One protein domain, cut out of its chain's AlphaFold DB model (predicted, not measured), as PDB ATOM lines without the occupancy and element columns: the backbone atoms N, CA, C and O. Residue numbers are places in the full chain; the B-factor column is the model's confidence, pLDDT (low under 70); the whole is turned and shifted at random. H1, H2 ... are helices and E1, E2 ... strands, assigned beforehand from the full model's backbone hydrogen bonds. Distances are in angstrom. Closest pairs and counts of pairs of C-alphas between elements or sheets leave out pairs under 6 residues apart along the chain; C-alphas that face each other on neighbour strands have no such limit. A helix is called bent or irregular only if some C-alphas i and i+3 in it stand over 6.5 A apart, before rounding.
ATOM      1  N   GLY A   2     -28.769 -13.730 -29.985       60.91
ATOM      2  CA  GLY A   2     -29.861 -14.698 -29.975       60.91
ATOM      3  C   GLY A   2     -31.195 -13.974 -29.865       60.91
ATOM      4  O   GLY A   2     -31.766 -13.908 -28.787       60.91
ATOM      5  N   ASP A   3     -31.645 -13.412 -30.983       72.25
ATOM      6  CA  ASP A   3     -32.891 -12.636 -31.055       72.25
ATOM      7  C   ASP A   3     -34.065 -13.482 -31.582       72.25
ATOM      8  O   ASP A   3     -35.200 -13.017 -31.659       72.25
ATOM      9  N   ASP A   4     -33.792 -14.740 -31.946       81.56
ATOM     10  CA  ASP A   4     -34.818 -15.668 -32.411       81.56
ATOM     11  C   ASP A   4     -35.665 -16.153 -31.231       81.56
ATOM     12  O   ASP A   4     -35.152 -16.482 -30.158       81.56
ATOM     13  N   ARG A   5     -36.974 -16.293 -31.452       84.00
ATOM     14  CA  ARG A   5     -37.857 -16.964 -30.492       84.00
ATOM     15  C   ARG A   5     -37.548 -18.459 -30.450       84.00
ATOM     16  O   ARG A   5     -37.464 -19.100 -31.498       84.00
ATOM     17  N   VAL A   6     -37.446 -19.016 -29.246       87.75
ATOM     18  CA  VAL A   6     -37.228 -20.448 -29.008       87.75
ATOM     19  C   VAL A   6     -38.490 -21.045 -28.399       87.75
ATOM     20  O   VAL A   6     -38.989 -20.545 -27.393       87.75
ATOM     21  N   GLN A   7     -39.012 -22.109 -29.006       88.44
ATOM     22  CA  GLN A   7     -40.097 -22.876 -28.405       88.44
ATOM     23  C   GLN A   7     -39.531 -23.798 -27.324       88.44
ATOM     24  O   GLN A   7     -38.585 -24.544 -27.571       88.44
ATOM     25  N   GLY A   8     -40.152 -23.780 -26.150       88.75
ATOM     26  CA  GLY A   8     -39.770 -24.624 -25.027       88.75
ATOM     27  C   GLY A   8     -40.923 -24.835 -24.058       88.75
ATOM     28  O   GLY A   8     -42.087 -24.610 -24.394       88.75
ATOM     29  N   GLU A   9     -40.577 -25.261 -22.850       91.50
ATOM     30  CA  GLU A   9     -41.522 -25.567 -21.783       91.50
ATOM     31  C   GLU A   9     -41.269 -24.672 -20.568       91.50
ATOM     32  O   GLU A   9     -40.123 -24.389 -20.214       91.50
ATOM     33  N   LEU A  10     -42.351 -24.244 -19.913       93.94
ATOM     34  CA  LEU A  10     -42.292 -23.491 -18.663       93.94
ATOM     35  C   LEU A  10     -42.599 -24.418 -17.488       93.94
ATOM     36  O   LEU A  10     -43.734 -24.859 -17.315       93.94
ATOM     37  N   TRP A  11     -41.598 -24.639 -16.641       95.50
ATOM     38  CA  TRP A  11     -41.730 -25.423 -15.418       95.50
ATOM     39  C   TRP A  11     -41.894 -24.504 -14.207       95.50
ATOM     40  O   TRP A  11     -41.156 -23.532 -14.041       95.50
ATOM     41  N   GLN A  12     -42.869 -24.817 -13.352       95.69
ATOM     42  CA  GLN A  12     -43.135 -24.076 -12.121       95.69
ATOM     43  C   GLN A  12     -42.850 -24.958 -10.912       95.69
ATOM     44  O   GLN A  12     -43.221 -26.129 -10.877       95.69
ATOM     45  N   PHE A  13     -42.213 -24.368  -9.907       95.38
ATOM     46  CA  PHE A  13     -41.861 -25.034  -8.660       95.38
ATOM     47  C   PHE A  13     -42.357 -24.203  -7.485       95.38
ATOM     48  O   PHE A  13     -42.415 -22.971  -7.563       95.38
ATOM     49  N   GLU A  14     -42.679 -24.859  -6.372       97.25
ATOM     50  CA  GLU A  14     -43.009 -24.124  -5.158       97.25
ATOM     51  C   GLU A  14     -41.798 -23.318  -4.684       97.25
ATOM     52  O   GLU A  14     -40.653 -23.779  -4.707       97.25
ATOM     53  N   ARG A  15     -42.059 -22.103  -4.196       95.38
ATOM     54  CA  ARG A  15     -41.011 -21.158  -3.797       95.38
ATOM     55  C   ARG A  15     -40.039 -21.735  -2.765       95.38
ATOM     56  O   ARG A  15     -38.864 -21.384  -2.792       95.38
ATOM     57  N   ALA A  16     -40.524 -22.602  -1.876       97.62
ATOM     58  CA  ALA A  16     -39.708 -23.258  -0.858       97.62
ATOM     59  C   ALA A  16     -38.624 -24.170  -1.462       97.62
ATOM     60  O   ALA A  16     -37.529 -24.247  -0.913       97.62
ATOM     61  N   TYR A  17     -38.897 -24.793  -2.613       97.38
ATOM     62  CA  TYR A  17     -37.973 -25.707  -3.291       97.38
ATOM     63  C   TYR A  17     -37.111 -25.023  -4.351       97.38
ATOM     64  O   TYR A  17     -36.132 -25.604  -4.809       97.38
ATOM     65  N   LEU A  18     -37.428 -23.781  -4.730       95.44
ATOM     66  CA  LEU A  18     -36.763 -23.098  -5.840       95.44
ATOM     67  C   LEU A  18     -35.239 -23.032  -5.669       95.44
ATOM     68  O   LEU A  18     -34.509 -23.262  -6.625       95.44
ATOM     69  N   ALA A  19     -34.751 -22.755  -4.456       96.31
ATOM     70  CA  ALA A  19     -33.313 -22.678  -4.193       96.31
ATOM     71  C   ALA A  19     -32.606 -24.033  -4.371       96.31
ATOM     72  O   ALA A  19     -31.490 -24.085  -4.884       96.31
ATOM     73  N   GLU A  20     -33.256 -25.123  -3.966       97.62
ATOM     74  CA  GLU A  20     -32.718 -26.475  -4.109       97.62
ATOM     75  C   GLU A  20     -32.742 -26.928  -5.569       97.62
ATOM     76  O   GLU A  20     -31.718 -27.369  -6.087       97.62
ATOM     77  N   VAL A  21     -33.868 -26.729  -6.258       97.19
ATOM     78  CA  VAL A  21     -34.017 -27.037  -7.688       97.19
ATOM     79  C   VAL A  21     -32.959 -26.303  -8.506       97.19
ATOM     80  O   VAL A  21     -32.234 -26.921  -9.277       97.19
ATOM     81  N   LEU A  22     -32.810 -24.996  -8.286       97.00
ATOM     82  CA  LEU A  22     -31.815 -24.188  -8.984       97.00
ATOM     83  C   LEU A  22     -30.382 -24.635  -8.692       97.00
ATOM     84  O   LEU A  22     -29.561 -24.631  -9.600       97.00
ATOM     85  N   LYS A  23     -30.074 -25.053  -7.459       97.19
ATOM     86  CA  LYS A  23     -28.756 -25.606  -7.122       97.19
ATOM     87  C   LYS A  23     -28.468 -26.894  -7.897       97.19
ATOM     88  O   LYS A  23     -27.337 -27.094  -8.332       97.19
ATOM     89  N   VAL A  24     -29.465 -27.767  -8.041       97.62
ATOM     90  CA  VAL A  24     -29.319 -29.025  -8.784       97.62
ATOM     91  C   VAL A  24     -29.128 -28.750 -10.273       97.62
ATOM     92  O   VAL A  24     -28.190 -29.283 -10.858       97.62
ATOM     93  N   ILE A  25     -29.957 -27.891 -10.873       97.44
ATOM     94  CA  ILE A  25     -29.839 -27.554 -12.299       97.44
ATOM     95  C   ILE A  25     -28.508 -26.842 -12.573       97.44
ATOM     96  O   ILE A  25     -27.795 -27.241 -13.483       97.44
ATOM     97  N   ASP A  26     -28.105 -25.875 -11.739       97.94
ATOM     98  CA  ASP A  26     -26.810 -25.190 -11.874       97.94
ATOM     99  C   ASP A  26     -25.629 -26.174 -11.853       97.94
ATOM    100  O   ASP A  26     -24.663 -25.999 -12.592       97.94
ATOM    101  N   ALA A  27     -25.694 -27.222 -11.028       97.12
ATOM    102  CA  ALA A  27     -24.659 -28.250 -10.995       97.12
ATOM    103  C   ALA A  27     -24.618 -29.091 -12.280       97.12
ATOM    104  O   ALA A  27     -23.529 -29.423 -12.746       97.12
ATOM    105  N   VAL A  28     -25.780 -29.420 -12.853       96.94
ATOM    106  CA  VAL A  28     -25.883 -30.174 -14.114       96.94
ATOM    107  C   VAL A  28     -25.391 -29.340 -15.299       96.94
ATOM    108  O   VAL A  28     -24.626 -29.840 -16.117       96.94
ATOM    109  N   GLU A  29     -25.768 -28.063 -15.354       96.88
ATOM    110  CA  GLU A  29     -25.441 -27.145 -16.454       96.88
ATOM    111  C   GLU A  29     -24.048 -26.502 -16.318       96.88
ATOM    112  O   GLU A  29     -23.640 -25.681 -17.139       96.88
ATOM    113  N   GLY A  30     -23.280 -26.842 -15.276       96.94
ATOM    114  CA  GLY A  30     -21.957 -26.254 -15.046       96.94
ATOM    115  C   GLY A  30     -22.008 -24.743 -14.790       96.94
ATOM    116  O   GLY A  30     -21.106 -24.008 -15.190       96.94
ATOM    117  N   THR A  31     -23.065 -24.272 -14.134       97.12
ATOM    118  CA  THR A  31     -23.323 -22.867 -13.802       97.12
ATOM    119  C   THR A  31     -22.990 -22.590 -12.333       97.12
ATOM    120  O   THR A  31     -23.275 -23.408 -11.463       97.12
ATOM    121  N   HIS A  32     -22.398 -21.432 -12.024       95.38
ATOM    122  CA  HIS A  32     -22.031 -20.991 -10.665       95.38
ATOM    123  C   HIS A  32     -21.143 -21.976  -9.884       95.38
ATOM    124  O   HIS A  32     -21.247 -22.087  -8.658       95.38
ATOM    125  N   GLN A  33     -20.244 -22.680 -10.574       94.06
ATOM    126  CA  GLN A  33     -19.337 -23.637  -9.944       94.06
ATOM    127  C   GLN A  33     -18.096 -22.925  -9.373       94.06
ATOM    128  O   GLN A  33     -17.374 -22.258 -10.118       94.06
ATOM    129  N   PRO A  34     -17.798 -23.042  -8.063       93.38
ATOM    130  CA  PRO A  34     -16.664 -22.344  -7.463       93.38
ATOM    131  C   PRO A  34     -15.332 -22.689  -8.140       93.38
ATOM    132  O   PRO A  34     -14.966 -23.855  -8.267       93.38
ATOM    133  N   GLY A  35     -14.589 -21.659  -8.552       94.00
ATOM    134  CA  GLY A  35     -13.266 -21.812  -9.165       94.00
ATOM    135  C   GLY A  35     -13.271 -22.322 -10.610       94.00
ATOM    136  O   GLY A  35     -12.196 -22.523 -11.167       94.00
ATOM    137  N   THR A  36     -14.443 -22.502 -11.223       94.56
ATOM    138  CA  THR A  36     -14.591 -22.914 -12.626       94.56
ATOM    139  C   THR A  36     -15.398 -21.859 -13.378       94.56
ATOM    140  O   THR A  36     -16.328 -21.276 -12.825       94.56
ATOM    141  N   ALA A  37     -15.026 -21.570 -14.626       94.69
ATOM    142  CA  ALA A  37     -15.844 -20.710 -15.476       94.69
ATOM    143  C   ALA A  37     -17.182 -21.400 -15.790       94.69
ATOM    144  O   ALA A  37     -17.235 -22.624 -15.893       94.69
ATOM    145  N   ASN A  38     -18.249 -20.618 -15.945       96.94
ATOM    146  CA  ASN A  38     -19.550 -21.165 -16.312       96.94
ATOM    147  C   ASN A  38     -19.484 -21.842 -17.687       96.94
ATOM    148  O   ASN A  38     -18.907 -21.284 -18.620       96.94
ATOM    149  N   LEU A  39     -20.108 -23.015 -17.813       96.62
ATOM    150  CA  LEU A  39     -20.419 -23.609 -19.116       96.62
ATOM    151  C   LEU A  39     -21.682 -22.959 -19.698       96.62
ATOM    152  O   LEU A  39     -21.698 -22.530 -20.850       96.62
ATOM    153  N   TYR A  40     -22.710 -22.820 -18.861       97.31
ATOM    154  CA  TYR A  40     -23.897 -22.026 -19.142       97.31
ATOM    155  C   TYR A  40     -24.079 -20.938 -18.085       97.31
ATOM    156  O   TYR A  40     -23.846 -21.161 -16.896       97.31
ATOM    157  N   ASP A  41     -24.555 -19.775 -18.509       96.94
ATOM    158  CA  ASP A  41     -24.998 -18.693 -17.644       96.94
ATOM    159  C   ASP A  41     -26.500 -18.800 -17.392       96.94
ATOM    160  O   ASP A  41     -27.305 -18.860 -18.327       96.94
ATOM    161  N   ARG A  42     -26.893 -18.761 -16.114       96.94
ATOM    162  CA  ARG A  42     -28.304 -18.654 -15.745       96.94
ATOM    163  C   ARG A  42     -28.778 -17.217 -15.934       96.94
ATOM    164  O   ARG A  42     -28.314 -16.301 -15.254       96.94
ATOM    165  N   VAL A  43     -29.760 -17.034 -16.804       95.50
ATOM    166  CA  VAL A  43     -30.302 -15.730 -17.195       95.50
ATOM    167  C   VAL A  43     -31.807 -15.676 -16.979       95.50
ATOM    168  O   VAL A  43     -32.495 -16.694 -17.016       95.50
ATOM    169  N   VAL A  44     -32.336 -14.478 -16.745       95.62
ATOM    170  CA  VAL A  44     -33.786 -14.269 -16.722       95.62
ATOM    171  C   VAL A  44     -34.266 -14.053 -18.151       95.62
ATOM    172  O   VAL A  44     -33.787 -13.141 -18.822       95.62
ATOM    173  N   VAL A  45     -35.234 -14.851 -18.586       93.12
ATOM    174  CA  VAL A  45     -35.881 -14.735 -19.897       93.12
ATOM    175  C   VAL A  45     -37.351 -14.379 -19.738       93.12
ATOM    176  O   VAL A  45     -37.987 -14.721 -18.738       93.12
ATOM    177  N   GLU A  46     -37.894 -13.686 -20.728       92.31
ATOM    178  CA  GLU A  46     -39.333 -13.472 -20.854       92.31
ATOM    179  C   GLU A  46     -39.965 -14.669 -21.556       92.31
ATOM    180  O   GLU A  46     -39.441 -15.165 -22.555       92.31
ATOM    181  N   VAL A  47     -41.094 -15.129 -21.027       92.25
ATOM    182  CA  VAL A  47     -41.831 -16.275 -21.552       92.25
ATOM    183  C   VAL A  47     -43.162 -15.781 -22.082       92.25
ATOM    184  O   VAL A  47     -43.876 -15.049 -21.401       92.25
ATOM    185  N   TYR A  48     -43.495 -16.209 -23.291       90.06
ATOM    186  CA  TYR A  48     -44.693 -15.804 -24.013       90.06
ATOM    187  C   TYR A  48     -45.597 -17.019 -24.215       90.06
ATOM    188  O   TYR A  48     -45.105 -18.154 -24.215       90.06
ATOM    189  N   ARG A  49     -46.914 -16.814 -24.350       85.50
ATOM    190  CA  ARG A  49     -47.813 -17.943 -24.626       85.50
ATOM    191  C   ARG A  49     -47.436 -18.623 -25.936       85.50
ATOM    192  O   ARG A  49     -47.067 -17.982 -26.915       85.50
ATOM    193  N   SER A  50     -47.563 -19.944 -25.946       79.50
ATOM    194  CA  SER A  50     -47.251 -20.758 -27.116       79.50
ATOM    195  C   SER A  50     -48.335 -20.734 -28.189       79.50
ATOM    196  O   SER A  50     -48.158 -21.411 -29.187       79.50
ATOM    197  N   ASP A  51     -49.477 -20.079 -27.976       76.00
ATOM    198  CA  ASP A  51     -50.511 -19.849 -28.994       76.00
ATOM    199  C   ASP A  51     -50.314 -18.510 -29.728       76.00
ATOM    200  O   ASP A  51     -50.763 -18.369 -30.863       76.00
ATOM    201  N   SER A  52     -49.528 -17.592 -29.160       66.25
ATOM    202  CA  SER A  52     -49.064 -16.340 -29.776       66.25
ATOM    203  C   SER A  52     -47.897 -16.566 -30.763       66.25
ATOM    204  O   SER A  52     -46.883 -15.884 -30.700       66.25
ATOM    205  N   ILE A  53     -47.978 -17.575 -31.643       60.41
ATOM    206  CA  ILE A  53     -46.817 -18.157 -32.369       60.41
ATOM    207  C   ILE A  53     -46.224 -17.237 -33.459       60.41
ATOM    208  O   ILE A  53     -45.137 -17.517 -33.962       60.41
ATOM    209  N   ASP A  54     -46.887 -16.145 -33.838       65.38
ATOM    210  CA  ASP A  54     -46.373 -15.265 -34.894       65.38
ATOM    211  C   ASP A  54     -45.320 -14.279 -34.344       65.38
ATOM    212  O   ASP A  54     -45.626 -13.433 -33.499       65.38
ATOM    213  N   GLN A  55     -44.066 -14.354 -34.829       63.31
ATOM    214  CA  GLN A  55     -42.994 -13.440 -34.390       63.31
ATOM    215  C   GLN A  55     -43.321 -11.975 -34.669       63.31
ATOM    216  O   GLN A  55     -42.756 -11.108 -34.002       63.31
ATOM    217  N   SER A  56     -44.169 -11.695 -35.658       67.25
ATOM    218  CA  SER A  56     -44.534 -10.332 -36.038       67.25
ATOM    219  C   SER A  56     -45.630  -9.721 -35.162       67.25
ATOM    220  O   SER A  56     -45.767  -8.498 -35.157       67.25
ATOM    221  N   GLU A  57     -46.352 -10.537 -34.385       69.56
ATOM    222  CA  GLU A  57     -47.530 -10.097 -33.623       69.56
ATOM    223  C   GLU A  57     -47.388 -10.239 -32.101       69.56
ATOM    224  O   GLU A  57     -48.231  -9.714 -31.378       69.56
ATOM    225  N   ILE A  58     -46.326 -10.879 -31.587       73.31
ATOM    226  CA  ILE A  58     -46.088 -10.957 -30.135       73.31
ATOM    227  C   ILE A  58     -45.911  -9.553 -29.552       73.31
ATOM    228  O   ILE A  58     -44.947  -8.839 -29.846       73.31
ATOM    229  N   THR A  59     -46.812  -9.201 -28.644       77.06
ATOM    230  CA  THR A  59     -46.776  -7.967 -27.864       77.06
ATOM    231  C   THR A  59     -46.332  -8.242 -26.427       77.06
ATOM    232  O   THR A  59     -46.167  -9.387 -25.999       77.06
ATOM    233  N   SER A  60     -46.152  -7.185 -25.632       78.44
ATOM    234  CA  SER A  60     -45.938  -7.317 -24.184       78.44
ATOM    235  C   SER A  60     -47.085  -8.038 -23.471       78.44
ATOM    236  O   SER A  60     -46.852  -8.632 -22.420       78.44
ATOM    237  N   ASP A  61     -48.295  -8.011 -24.032       81.31
ATOM    238  CA  ASP A  61     -49.490  -8.604 -23.423       81.31
ATOM    239  C   ASP A  61     -49.498 -10.138 -23.534       81.31
ATOM    240  O   ASP A  61     -50.168 -10.826 -22.761       81.31
ATOM    241  N   ASP A  62     -48.699 -10.686 -24.454       85.88
ATOM    242  CA  ASP A  62     -48.487 -12.125 -24.624       85.88
ATOM    243  C   ASP A  62     -47.470 -12.696 -23.625       85.88
ATOM    244  O   ASP A  62     -47.344 -13.919 -23.493       85.88
ATOM    245  N   CYS A  63     -46.739 -11.829 -22.914       89.69
ATOM    246  CA  CYS A  63     -45.776 -12.230 -21.898       89.69
ATOM    247  C   CYS A  63     -46.509 -12.793 -20.675       89.69
ATOM    248  O   CYS A  63     -47.214 -12.089 -19.952       89.69
ATOM    249  N   ILE A  64     -46.312 -14.083 -20.412       92.25
ATOM    250  CA  ILE A  64     -46.894 -14.782 -19.261       92.25
ATOM    251  C   ILE A  64     -46.005 -14.740 -18.022       92.25
ATOM    252  O   ILE A  64     -46.430 -15.161 -16.946       92.25
ATOM    253  N   GLY A  65     -44.781 -14.230 -18.150       92.56
ATOM    254  CA  GLY A  65     -43.907 -13.990 -17.015       92.56
ATOM    255  C   GLY A  65     -42.429 -14.072 -17.355       92.56
ATOM    256  O   GLY A  65     -42.014 -14.057 -18.512       92.56
ATOM    257  N   LYS A  66     -41.628 -14.157 -16.294       95.06
ATOM    258  CA  LYS A  66     -40.179 -14.324 -16.369       95.06
ATOM    259  C   LYS A  66     -39.784 -15.671 -15.787       95.06
ATOM    260  O   LYS A  66     -40.324 -16.077 -14.758       95.06
ATOM    261  N   ALA A  67     -38.824 -16.326 -16.419       96.38
ATOM    262  CA  ALA A  67     -38.288 -17.606 -15.984       96.38
ATOM    263  C   ALA A  67     -36.759 -17.601 -16.035       96.38
ATOM    264  O   ALA A  67     -36.149 -16.713 -16.632       96.38
ATOM    265  N   TRP A  68     -36.146 -18.595 -15.400       97.38
ATOM    266  CA  TRP A  68     -34.722 -18.856 -15.564       97.38
ATOM    267  C   TRP A  68     -34.499 -19.688 -16.826       97.38
ATOM    268  O   TRP A  68     -35.143 -20.718 -17.006       97.38
ATOM    269  N   GLY A  69     -33.586 -19.234 -17.676       95.62
ATOM    270  CA  GLY A  69     -33.023 -19.984 -18.792       95.62
ATOM    271  C   GLY A  69     -31.511 -20.122 -18.632       95.62
ATOM    272  O   GLY A  69     -30.902 -19.433 -17.811       95.62
ATOM    273  N   TYR A  70     -30.910 -21.001 -19.427       95.94
ATOM    274  CA  TYR A  70     -29.471 -21.257 -19.425       95.94
ATOM    275  C   TYR A  70     -28.923 -20.983 -20.823       95.94
ATOM    276  O   TYR A  70     -29.334 -21.614 -21.795       95.94
ATOM    277  N   HIS A  71     -28.042 -19.993 -20.940       94.38
ATOM    278  CA  HIS A  71     -27.398 -19.621 -22.198       94.38
ATOM    279  C   HIS A  71     -25.952 -20.082 -22.184       94.38
ATOM    280  O   HIS A  71     -25.287 -19.973 -21.162       94.38
ATOM    281  N   TYR A  72     -25.458 -20.581 -23.313       94.62
ATOM    282  CA  TYR A  72     -24.060 -20.980 -23.415       94.62
ATOM    283  C   TYR A  72     -23.152 -19.774 -23.133       94.62
ATOM    284  O   TYR A  72     -23.363 -18.701 -23.704       94.62
ATOM    285  N   ALA A  73     -22.205 -19.932 -22.204       95.19
ATOM    286  CA  ALA A  73     -21.436 -18.814 -21.649       95.19
ATOM    287  C   ALA A  73     -20.357 -18.297 -22.618       95.19
ATOM    288  O   ALA A  73     -19.942 -17.138 -22.560       95.19
ATOM    289  N   THR A  74     -19.901 -19.153 -23.534       93.31
ATOM    290  CA  THR A  74     -18.971 -18.811 -24.613       93.31
ATOM    291  C   THR A  74     -19.717 -18.689 -25.944       93.31
ATOM    292  O   THR A  74     -20.808 -19.234 -26.098       93.31
ATOM    293  N   PRO A  75     -19.167 -17.970 -26.940       91.81
ATOM    294  CA  PRO A  75     -19.692 -18.019 -28.301       91.81
ATOM    295  C   PRO A  75     -19.727 -19.476 -28.811       91.81
ATOM    296  O   PRO A  75     -18.655 -20.064 -28.979       91.81
ATOM    297  N   PRO A  76     -20.915 -20.073 -29.057       91.94
ATOM    298  CA  PRO A  76     -21.033 -21.501 -29.373       91.94
ATOM    299  C   PRO A  76     -20.247 -21.927 -30.621       91.94
ATOM    300  O   PRO A  76     -19.808 -23.068 -30.742       91.94
ATOM    301  N   GLU A  77     -20.041 -21.008 -31.562       93.19
ATOM    302  CA  GLU A  77     -19.251 -21.234 -32.771       93.19
ATOM    303  C   GLU A  77     -17.784 -21.606 -32.495       93.19
ATOM    304  O   GLU A  77     -17.173 -22.281 -33.323       93.19
ATOM    305  N   LEU A  78     -17.221 -21.208 -31.348       93.81
ATOM    306  CA  LEU A  78     -15.851 -21.566 -30.961       93.81
ATOM    307  C   LEU A  78     -15.718 -23.053 -30.622       93.81
ATOM    308  O   LEU A  78     -14.655 -23.633 -30.832       93.81
ATOM    309  N   ASP A  79     -16.815 -23.666 -30.184       93.19
ATOM    310  CA  ASP A  79     -16.905 -25.079 -29.825       93.19
ATOM    311  C   ASP A  79     -17.537 -25.921 -30.953       93.19
ATOM    312  O   ASP A  79     -17.838 -27.103 -30.787       93.19
ATOM    313  N   GLY A  80     -17.710 -25.326 -32.142       94.62
ATOM    314  CA  GLY A  80     -18.184 -26.004 -33.350       94.62
ATOM    315  C   GLY A  80     -19.704 -26.153 -33.452       94.62
ATOM    316  O   GLY A  80     -20.187 -26.852 -34.348       94.62
ATOM    317  N   PHE A  81     -20.475 -25.501 -32.577       92.12
ATOM    318  CA  PHE A  81     -21.932 -25.520 -32.666       92.12
ATOM    319  C   PHE A  81     -22.438 -24.736 -33.881       92.12
ATOM    320  O   PHE A  81     -21.902 -23.694 -34.265       92.12
ATOM    321  N   VAL A  82     -23.534 -25.222 -34.465       90.25
ATOM    322  CA  VAL A  82     -24.208 -24.581 -35.598       90.25
ATOM    323  C   VAL A  82     -25.548 -24.025 -35.136       90.25
ATOM    324  O   VAL A  82     -26.372 -24.743 -34.571       90.25
ATOM    325  N   ARG A  83     -25.791 -22.739 -35.412       87.31
ATOM    326  CA  ARG A  83     -27.064 -22.084 -35.090       87.31
ATOM    327  C   ARG A  83     -28.215 -22.722 -35.866       87.31
ATOM    328  O   ARG A  83     -28.205 -22.742 -37.098       87.31
ATOM    329  N   ILE A  84     -29.251 -23.129 -35.140       86.81
ATOM    330  CA  ILE A  84     -30.544 -23.474 -35.728       86.81
ATOM    331  C   ILE A  84     -31.235 -22.170 -36.123       86.81
ATOM    332  O   ILE A  84     -31.359 -21.256 -35.310       86.81
ATOM    333  N   ARG A  85     -31.662 -22.072 -37.383       85.44
ATOM    334  CA  ARG A  85     -32.435 -20.925 -37.869       85.44
ATOM    335  C   ARG A  85     -33.927 -21.248 -37.820       85.44
ATOM    336  O   ARG A  85     -34.290 -22.388 -38.120       85.44
ATOM    337  N   PRO A  86     -34.789 -20.280 -37.472       77.31
ATOM    338  CA  PRO A  86     -36.228 -20.484 -37.527       77.31
ATOM    339  C   PRO A  86     -36.643 -20.852 -38.956       77.31
ATOM    340  O   PRO A  86     -36.146 -20.289 -39.934       77.31
ATOM    341  N   ASN A  87     -37.540 -21.828 -39.075       68.88
ATOM    342  CA  ASN A  87     -38.192 -22.137 -40.345       68.88
ATOM    343  C   ASN A  87     -39.338 -21.131 -40.595       68.88
ATOM    344  O   ASN A  87     -39.504 -20.159 -39.861       68.88
ATOM    345  N   VAL A  88     -40.161 -21.376 -41.616       62.22
ATOM    346  CA  VAL A  88     -41.308 -20.525 -41.999       62.22
ATOM    347  C   VAL A  88     -42.280 -20.227 -40.840       62.22
ATOM    348  O   VAL A  88     -43.009 -19.249 -40.914       62.22
ATOM    349  N   THR A  89     -42.268 -21.030 -39.762       58.47
ATOM    350  CA  THR A  89     -43.076 -20.822 -38.540       58.47
ATOM    351  C   THR A  89     -42.430 -19.899 -37.508       58.47
ATOM    352  O   THR A  89     -42.890 -19.840 -36.374       58.47
ATOM    353  N   GLN A  90     -41.357 -19.194 -37.890       72.50
ATOM    354  CA  GLN A  90     -40.764 -18.100 -37.123       72.50
ATOM    355  C   GLN A  90     -40.471 -18.474 -35.655       72.50
ATOM    356  O   GLN A  90     -40.549 -17.670 -34.747       72.50
ATOM    357  N   CYS A  91     -40.099 -19.711 -35.357       78.00
ATOM    358  CA  CYS A  91     -39.533 -20.060 -34.057       78.00
ATOM    359  C   CYS A  91     -38.511 -21.170 -34.242       78.00
ATOM    360  O   CYS A  91     -38.611 -21.998 -35.154       78.00
ATOM    361  N   VAL A  92     -37.488 -21.160 -33.399       84.94
ATOM    362  CA  VAL A  92     -36.512 -22.236 -33.317       84.94
ATOM    363  C   VAL A  92     -37.101 -23.329 -32.441       84.94
ATOM    364  O   VAL A  92     -37.581 -23.075 -31.336       84.94
ATOM    365  N   ARG A  93     -37.066 -24.556 -32.952       83.50
ATOM    366  CA  ARG A  93     -37.471 -25.765 -32.237       83.50
ATOM    367  C   ARG A  93     -36.286 -26.704 -32.178       83.50
ATOM    368  O   ARG A  93     -35.474 -26.724 -33.107       83.50
ATOM    369  N   TRP A  94     -36.212 -27.490 -31.111       79.88
ATOM    370  CA  TRP A  94     -35.249 -28.577 -31.077       79.88
ATOM    371  C   TRP A  94     -35.552 -29.564 -32.217       79.88
ATOM    372  O   TRP A  94     -36.731 -29.861 -32.452       79.88
ATOM    373  N   PRO A  95     -34.540 -30.048 -32.958       74.56
ATOM    374  CA  PRO A  95     -34.760 -31.068 -33.968       74.56
ATOM    375  C   PRO A  95     -35.344 -32.327 -33.312       74.56
ATOM    376  O   PRO A  95     -34.962 -32.652 -32.184       74.56
ATOM    377  N   PRO A  96     -36.260 -33.044 -33.983       72.56
ATOM    378  CA  PRO A  96     -36.662 -34.363 -33.513       72.56
ATOM    379  C   PRO A  96     -35.423 -35.264 -33.397       72.56
ATOM    380  O   PRO A  96     -34.515 -35.169 -34.227       72.56
ATOM    381  N   ALA A  97     -35.396 -36.080 -32.342       54.78
ATOM    382  CA  ALA A  97     -34.351 -37.073 -32.105       54.78
ATOM    383  C   ALA A  97     -34.365 -38.190 -33.158       54.78
ATOM    384  O   ALA A  97     -35.471 -38.522 -33.651       54.78
TER     385      ALA A  97
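What this domain is: This is residues 2 to 97 of the 97 residues of the protein "AIG2-like domain protein" of Rhodopirellula sp. SWK7 (UniProt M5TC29). Little of this domain is regular: a bent two-strand hairpin, E1 and E2, makes its middle, with helix H1 near E1 and long loops around them. The short helix H2 stands free beyond E2, and residues 80 to 97 fold back from it past Val 6. The printed part has 96 residues, in the order H1, E1, E2, H2, with the strands antiparallel; 34 are in named elements, a mixed class. It is only just loose, close to compact, with a radius of gyration of the C-alphas of 15.3 A and spans of 43 by 38 by 26 A.

Where its parts are: H1, residues 18 to 28, begins at C-alpha (-36.763, -23.098, -5.840) and is 15.4 A long. E1, residues 40 to 48, is 22.2 A long; E2, residues 63 to 72, 23.5 A. H2, residues 76 to 79, ends at C-alpha (-16.905, -25.079, -29.825).

How they stand to each other: The hairpin E1 and E2 is antiparallel at 156 degrees, with N 43 and O 69 2.8 A apart, within hydrogen-bond range. E1 bends by 59 degrees at residue 43, E2 by 65 at residue 66. The closest C-alphas of H1 and E1, Asp 26 and Arg 42, are 7.7 A apart. H1 is apart from E2 and H2. Every O i to N i+4 pair in H1 is within hydrogen-bond range; H2 is too short for one.

The domain as a whole: The C-alphas farthest apart, Gly 35 and Glu 57, are 43.7 A apart. The printed part has no cut. The links H1 to E1 and E1 to E2 are long. The pLDDT is under 70 at residues 2, 52 to 57, 87 to 89 and 97.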